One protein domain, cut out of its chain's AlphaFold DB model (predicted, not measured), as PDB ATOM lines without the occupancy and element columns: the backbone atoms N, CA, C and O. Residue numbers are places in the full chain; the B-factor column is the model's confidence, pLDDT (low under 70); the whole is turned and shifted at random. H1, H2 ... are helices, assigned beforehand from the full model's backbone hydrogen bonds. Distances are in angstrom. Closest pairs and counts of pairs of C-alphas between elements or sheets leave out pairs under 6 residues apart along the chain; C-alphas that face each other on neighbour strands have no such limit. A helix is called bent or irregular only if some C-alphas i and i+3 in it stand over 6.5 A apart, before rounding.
ATOM      1  N   GLN A  23      93.288 182.589  69.684       61.03
ATOM      2  CA  GLN A  23      92.260 182.965  70.668       61.03
ATOM      3  C   GLN A  23      92.531 184.284  71.414       61.03
ATOM      4  O   GLN A  23      91.660 184.767  72.124       61.03
ATOM      5  N   SER A  24      93.660 184.963  71.219       72.19
ATOM      6  CA  SER A  24      93.942 186.245  71.896       72.19
ATOM      7  C   SER A  24      93.188 187.457  71.312       72.19
ATOM      8  O   SER A  24      93.462 188.604  71.677       72.19
ATOM      9  N   SER A  25      92.267 187.249  70.364       87.25
ATOM     10  CA  SER A  25      91.568 188.322  69.643       87.25
ATOM     11  C   SER A  25      90.094 188.013  69.383       87.25
ATOM     12  O   SER A  25      89.699 186.862  69.196       87.25
ATOM     13  N   CYS A  26      89.279 189.067  69.295       89.56
ATOM     14  CA  CYS A  26      87.875 188.965  68.908       89.56
ATOM     15  C   CYS A  26      87.707 188.315  67.526       89.56
ATOM     16  O   CYS A  26      86.801 187.505  67.328       89.56
ATOM     17  N   SER A  27      88.596 188.638  66.581       90.00
ATOM     18  CA  SER A  27      88.605 188.046  65.241       90.00
ATOM     19  C   SER A  27      88.954 186.554  65.256       90.00
ATOM     20  O   SER A  27      88.353 185.781  64.513       90.00
ATOM     21  N   GLY A  28      89.853 186.116  66.139       89.88
ATOM     22  CA  GLY A  28      90.170 184.698  66.310       89.88
ATOM     23  C   GLY A  28      88.995 183.876  66.834       89.88
ATOM     24  O   GLY A  28      88.630 182.867  66.229       89.88
ATOM     25  N   PHE A  29      88.323 184.356  67.885       88.31
ATOM     26  CA  PHE A  29      87.091 183.727  68.378       88.31
ATOM     27  C   PHE A  29      85.962 183.744  67.343       88.31
ATOM     28  O   PHE A  29      85.184 182.794  67.238       88.31
ATOM     29  N   PHE A  30      85.876 184.793  66.527       90.31
ATOM     30  CA  PHE A  30      84.932 184.836  65.417       90.31
ATOM     31  C   PHE A  30      85.217 183.758  64.364       90.31
ATOM     32  O   PHE A  30      84.285 183.071  63.949       90.31
ATOM     33  N   SER A  31      86.478 183.554  63.974       90.88
ATOM     34  CA  SER A  31      86.877 182.469  63.065       90.88
ATOM     35  C   SER A  31      86.559 181.091  63.646       90.88
ATOM     36  O   SER A  31      86.022 180.235  62.943       90.88
ATOM     37  N   GLN A  32      86.796 180.887  64.944       89.12
ATOM     38  CA  GLN A  32      86.434 179.643  65.625       89.12
ATOM     39  C   GLN A  32      84.912 179.414  65.598       89.12
ATOM     40  O   GLN A  32      84.454 178.329  65.231       89.12
ATOM     41  N   CYS A  33      84.120 180.452  65.881       89.56
ATOM     42  CA  CYS A  33      82.661 180.402  65.789       89.56
ATOM     43  C   CYS A  33      82.180 180.061  64.372       89.56
ATOM     44  O   CYS A  33      81.302 179.213  64.213       89.56
ATOM     45  N   GLN A  34      82.781 180.649  63.330       92.00
ATOM     46  CA  GLN A  34      82.456 180.302  61.945       92.00
ATOM     47  C   GLN A  34      82.727 178.829  61.646       92.00
ATOM     48  O   GLN A  34      81.867 178.155  61.080       92.00
ATOM     49  N   SER A  35      83.892 178.315  62.045       91.19
ATOM     50  CA  SER A  35      84.243 176.906  61.853       91.19
ATOM     51  C   SER A  35      83.256 175.978  62.564       91.19
ATOM     52  O   SER A  35      82.837 174.972  61.997       91.19
ATOM     53  N   ARG A  36      82.814 176.334  63.777       89.31
ATOM     54  CA  ARG A  36      81.785 175.575  64.504       89.31
ATOM     55  C   ARG A  36      80.421 175.639  63.813       89.31
ATOM     56  O   ARG A  36      79.775 174.599  63.700       89.31
ATOM     57  N   CYS A  37      80.000 176.805  63.317       90.56
ATOM     58  CA  CYS A  37      78.770 176.949  62.531       90.56
ATOM     59  C   CYS A  37      78.801 176.084  61.266       90.56
ATOM     60  O   CYS A  37      77.860 175.338  61.028       90.56
ATOM     61  N   LYS A  38      79.900 176.114  60.504       91.06
ATOM     62  CA  LYS A  38      80.074 175.282  59.301       91.06
ATOM     63  C   LYS A  38      80.039 173.782  59.603       91.06
ATOM     64  O   LYS A  38      79.563 173.015  58.780       91.06
ATOM     65  N   ALA A  39      80.521 173.372  60.775       89.06
ATOM     66  CA  ALA A  39      80.555 171.965  61.168       89.06
ATOM     67  C   ALA A  39      79.241 171.440  61.780       89.06
ATOM     68  O   ALA A  39      79.044 170.232  61.807       89.06
ATOM     69  N   ASN A  40      78.367 172.305  62.316       84.19
ATOM     70  CA  ASN A  40      77.244 171.868  63.167       84.19
ATOM     71  C   ASN A  40      75.877 172.479  62.816       84.19
ATOM     72  O   ASN A  40      74.871 172.091  63.416       84.19
ATOM     73  N   ALA A  41      75.816 173.475  61.932       87.00
ATOM     74  CA  ALA A  41      74.562 174.089  61.508       87.00
ATOM     75  C   ALA A  41      74.165 173.580  60.121       87.00
ATOM     76  O   ALA A  41      75.008 173.483  59.236       87.00
ATOM     77  N   ALA A  42      72.869 173.317  59.930       89.12
ATOM     78  CA  ALA A  42      72.316 173.009  58.612       89.12
ATOM     79  C   ALA A  42      72.480 174.192  57.640       89.12
ATOM     80  O   ALA A  42      72.730 173.985  56.461       89.12
ATOM     81  N   ASP A  43      72.394 175.422  58.164       93.25
ATOM     82  CA  ASP A  43      72.659 176.652  57.423       93.25
ATOM     83  C   ASP A  43      73.776 177.460  58.101       93.25
ATOM     84  O   ASP A  43      73.592 178.100  59.148       93.25
ATOM     85  N   ALA A  44      74.977 177.377  57.529       91.69
ATOM     86  CA  ALA A  44      76.166 177.996  58.100       91.69
ATOM     87  C   ALA A  44      76.095 179.530  58.054       91.69
ATOM     88  O   ALA A  44      76.516 180.183  59.010       91.69
ATOM     89  N   GLU A  45      75.545 180.111  56.986       92.50
ATOM     90  CA  GLU A  45      75.477 181.564  56.811       92.50
ATOM     91  C   GLU A  45      74.555 182.221  57.840       92.50
ATOM     92  O   GLU A  45      74.965 183.158  58.533       92.50
ATOM     93  N   THR A  46      73.356 181.673  58.044       94.06
ATOM     94  CA  THR A  46      72.420 182.131  59.076       94.06
ATOM     95  C   THR A  46      73.012 181.947  60.468       94.06
ATOM     96  O   THR A  46      72.881 182.838  61.312       94.06
ATOM     97  N   CYS A  47      73.707 180.832  60.727       91.62
ATOM     98  CA  CYS A  47      74.404 180.618  61.996       91.62
ATOM     99  C   CYS A  47      75.454 181.712  62.243       91.62
ATOM    100  O   CYS A  47      75.458 182.345  63.301       91.62
ATOM    101  N   ILE A  48      76.297 182.011  61.253       93.06
ATOM    102  CA  ILE A  48      77.334 183.043  61.365       93.06
ATOM    103  C   ILE A  48      76.707 184.426  61.576       93.06
ATOM    104  O   ILE A  48      77.147 185.168  62.460       93.06
ATOM    105  N   ALA A  49      75.667 184.767  60.814       94.50
ATOM    106  CA  ALA A  49      74.986 186.054  60.901       94.50
ATOM    107  C   ALA A  49      74.293 186.263  62.256       94.50
ATOM    108  O   ALA A  49      74.435 187.329  62.855       94.50
ATOM    109  N   ARG A  50      73.585 185.247  62.765       91.94
ATOM    110  CA  ARG A  50      72.799 185.350  64.005       91.94
ATOM    111  C   ARG A  50      73.605 185.120  65.276       91.94
ATOM    112  O   ARG A  50      73.235 185.648  66.318       91.94
ATOM    113  N   ILE A  51      74.669 184.322  65.213       90.69
ATOM    114  CA  ILE A  51      75.444 183.928  66.393       90.69
ATOM    115  C   ILE A  51      76.799 184.628  66.409       90.69
ATOM    116  O   ILE A  51      77.127 185.327  67.369       90.69
ATOM    117  N   CYS A  52      77.597 184.452  65.357       91.50
ATOM    118  CA  CYS A  52      78.996 184.868  65.381       91.50
ATOM    119  C   CYS A  52      79.163 186.388  65.229       91.50
ATOM    120  O   CYS A  52      79.932 186.988  65.982       91.50
ATOM    121  N   ARG A  53      78.441 187.036  64.302       93.50
ATOM    122  CA  ARG A  53      78.543 188.493  64.075       93.50
ATOM    123  C   ARG A  53      78.162 189.353  65.290       93.50
ATOM    124  O   ARG A  53      78.950 190.245  65.609       93.50
ATOM    125  N   PRO A  54      77.038 189.125  66.001       93.06
ATOM    126  CA  PRO A  54      76.712 189.934  67.178       93.06
ATOM    127  C   PRO A  54      77.728 189.750  68.310       93.06
ATOM    128  O   PRO A  54      78.087 190.723  68.971       93.06
ATOM    129  N   LYS A  55      78.269 188.538  68.495       90.81
ATOM    130  CA  LYS A  55      79.326 188.278  69.486       90.81
ATOM    131  C   LYS A  55      80.640 188.961  69.129       90.81
ATOM    132  O   LYS A  55      81.278 189.533  70.008       90.81
ATOM    133  N   LEU A  56      81.016 188.969  67.848       92.56
ATOM    134  CA  LEU A  56      82.157 189.751  67.376       92.56
ATOM    135  C   LEU A  56      81.950 191.240  67.679       92.56
ATOM    136  O   LEU A  56      82.826 191.856  68.274       92.56
ATOM    137  N   ALA A  57      80.791 191.810  67.336       93.25
ATOM    138  CA  ALA A  57      80.494 193.218  67.613       93.25
ATOM    139  C   ALA A  57      80.562 193.544  69.117       93.25
ATOM    140  O   ALA A  57      81.190 194.528  69.511       93.25
ATOM    141  N   ALA A  58      79.987 192.685  69.964       92.12
ATOM    142  CA  ALA A  58      80.065 192.816  71.418       92.12
ATOM    143  C   ALA A  58      81.513 192.734  71.930       92.12
ATOM    144  O   ALA A  58      81.914 193.546  72.768       92.12
ATOM    145  N   CYS A  59      82.316 191.820  71.385       92.50
ATOM    146  CA  CYS A  59      83.729 191.681  71.727       92.50
ATOM    147  C   CYS A  59      84.543 192.900  71.307       92.50
ATOM    148  O   CYS A  59      85.310 193.426  72.107       92.50
ATOM    149  N   ARG A  60      84.330 193.436  70.101       92.50
ATOM    150  CA  ARG A  60      85.018 194.656  69.654       92.50
ATOM    151  C   ARG A  60      84.706 195.861  70.540       92.50
ATOM    152  O   ARG A  60      85.561 196.720  70.726       92.50
ATOM    153  N   LYS A  61      83.509 195.920  71.130       92.81
ATOM    154  CA  LYS A  61      83.129 196.981  72.073       92.81
ATOM    155  C   LYS A  61      83.755 196.764  73.457       92.81
ATOM    156  O   LYS A  61      84.465 197.636  73.962       92.81
ATOM    157  N   SER A  62      83.519 195.596  74.050       92.00
ATOM    158  CA  SER A  62      83.853 195.295  75.452       92.00
ATOM    159  C   SER A  62      85.278 194.783  75.675       92.00
ATOM    160  O   SER A  62      85.833 194.974  76.747       92.00
ATOM    161  N   GLY A  63      85.897 194.166  74.668       90.00
ATOM    162  CA  GLY A  63      87.111 193.361  74.829       90.00
ATOM    163  C   GLY A  63      86.844 191.952  75.374       90.00
ATOM    164  O   GLY A  63      87.797 191.264  75.734       90.00
ATOM    165  N   CYS A  64      85.577 191.524  75.446       89.25
ATOM    166  CA  CYS A  64      85.185 190.198  75.910       89.25
ATOM    167  C   CYS A  64      84.332 189.451  74.874       89.25
ATOM    168  O   CYS A  64      83.334 189.969  74.375       89.25
ATOM    169  N   TYR A  65      84.693 188.204  74.586       89.81
ATOM    170  CA  TYR A  65      83.922 187.278  73.774       89.81
ATOM    171  C   TYR A  65      83.221 186.265  74.677       89.81
ATOM    172  O   TYR A  65      83.864 185.524  75.415       89.81
ATOM    173  N   GLN A  66      81.897 186.217  74.590       89.44
ATOM    174  CA  GLN A  66      81.091 185.208  75.266       89.44
ATOM    175  C   GLN A  66      80.711 184.140  74.254       89.44
ATOM    176  O   GLN A  66      80.035 184.449  73.270       89.44
ATOM    177  N   GLU A  67      81.093 182.891  74.473       84.62
ATOM    178  CA  GLU A  67      80.676 181.779  73.626       84.62
ATOM    179  C   GLU A  67      79.174 181.505  73.786       84.62
ATOM    180  O   GLU A  67      78.513 181.979  74.711       84.62
ATOM    181  N   THR A  68      78.565 180.803  72.829       79.81
ATOM    182  CA  THR A  68      77.203 180.294  73.074       79.81
ATOM    183  C   THR A  68      77.278 179.096  74.008       79.81
ATOM    184  O   THR A  68      78.255 178.350  73.958       79.81
ATOM    185  N   ALA A  69      76.211 178.835  74.766       80.00
ATOM    186  CA  ALA A  69      76.083 177.590  75.526       80.00
ATOM    187  C   ALA A  69      76.269 176.344  74.637       80.00
ATOM    188  O   ALA A  69      76.865 175.362  75.060       80.00
ATOM    189  N   ARG A  70      75.855 176.421  73.363       71.62
ATOM    190  CA  ARG A  70      76.032 175.352  72.369       71.62
ATOM    191  C   ARG A  70      77.503 175.040  72.055       71.62
ATOM    192  O   ARG A  70      77.786 173.951  71.572       71.62
ATOM    193  N   PHE A  71      78.423 175.972  72.304       73.38
ATOM    194  CA  PHE A  71      79.859 175.816  72.038       73.38
ATOM    195  C   PHE A  71      80.715 175.746  73.312       73.38
ATOM    196  O   PHE A  71      81.931 175.747  73.211       73.38
ATOM    197  N   GLY A  72      80.096 175.652  74.495       74.06
ATOM    198  CA  GLY A  72      80.800 175.549  75.783       74.06
ATOM    199  C   GLY A  72      80.561 176.727  76.730       74.06
ATOM    200  O   GLY A  72      80.828 176.611  77.919       74.06
ATOM    201  N   GLY A  73      79.996 177.838  76.242       81.88
ATOM    202  CA  GLY A  73      79.500 178.936  77.082       81.88
ATOM    203  C   GLY A  73      80.561 179.728  77.852       81.88
ATOM    204  O   GLY A  73      80.198 180.488  78.749       81.88
ATOM    205  N   ALA A  74      81.846 179.579  77.529       84.75
ATOM    206  CA  ALA A  74      82.906 180.283  78.234       84.75
ATOM    207  C   ALA A  74      82.938 181.786  77.905       84.75
ATOM    208  O   ALA A  74      82.489 182.244  76.849       84.75
ATOM    209  N   ASN A  75      83.487 182.555  78.844       87.50
ATOM    210  CA  ASN A  75      83.737 183.983  78.709       87.50
ATOM    211  C   ASN A  75      85.236 184.236  78.616       87.50
ATOM    212  O   ASN A  75      85.983 183.888  79.526       87.50
ATOM    213  N   HIS A  76      85.645 184.915  77.552       87.75
ATOM    214  CA  HIS A  76      87.036 185.250  77.273       87.75
ATOM    215  C   HIS A  76      87.178 186.763  77.248       87.75
ATOM    216  O   HIS A  76      86.596 187.412  76.388       87.75
ATOM    217  N   CYS A  77      87.920 187.338  78.188       88.62
ATOM    218  CA  CYS A  77      88.099 188.787  78.320       88.62
ATOM    219  C   CYS A  77      89.548 189.212  78.062       88.62
ATOM    220  O   CYS A  77      90.437 188.372  77.965       88.62
TER     221      CYS A  77
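This is residues 23 to 77 of the 82 residues of an uncharacterized protein of Alphaproteobacteria bacterium 64-6 (UniProt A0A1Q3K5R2). Look for a helical hairpin: H2, the longer helix, lies side by side with H1, and residues 63 to 77 fold back beside the pair as a loop. The 55 printed residues hold H1 then H2 and no named strand, an all helix class. The whole is compact, with a radius of gyration of the C-alphas of 10.3 A, and elongated, spanning 30 by 19 by 15 A.

Find C-alpha 44 at (76.166, 177.996, 58.100); from there H2, residues 44 to 62, runs 25.7 A to C-alpha 62 at (83.853, 195.295, 75.452). H2 has a kink of 30 degrees near residue 51 and is irregular, but only just: C-alphas 50 and 53 are 6.55 A apart. H1, residues 26 to 40, begins at C-alpha 26 at (87.875, 188.965, 68.908) and is 20.9 A long.

H1 and H2 form a hairpin and touch, their closest C-alphas, of Lys 38 and Ala 44, being 4.9 A apart. They run opposite ways at a shallow tilt of 20 degrees. In H1 every O i to N i+4 pair is within hydrogen-bond range, in H2 12 of 15. Residues 65 to 66 pair antiparallel with residues 75 to 76.

The C-alphas farthest apart, of Ala 42 and Ser 62, are 30.2 A apart. The printed part has no cut, and the H1 to H2 link is tight. Residue 23 is under pLDDT 70.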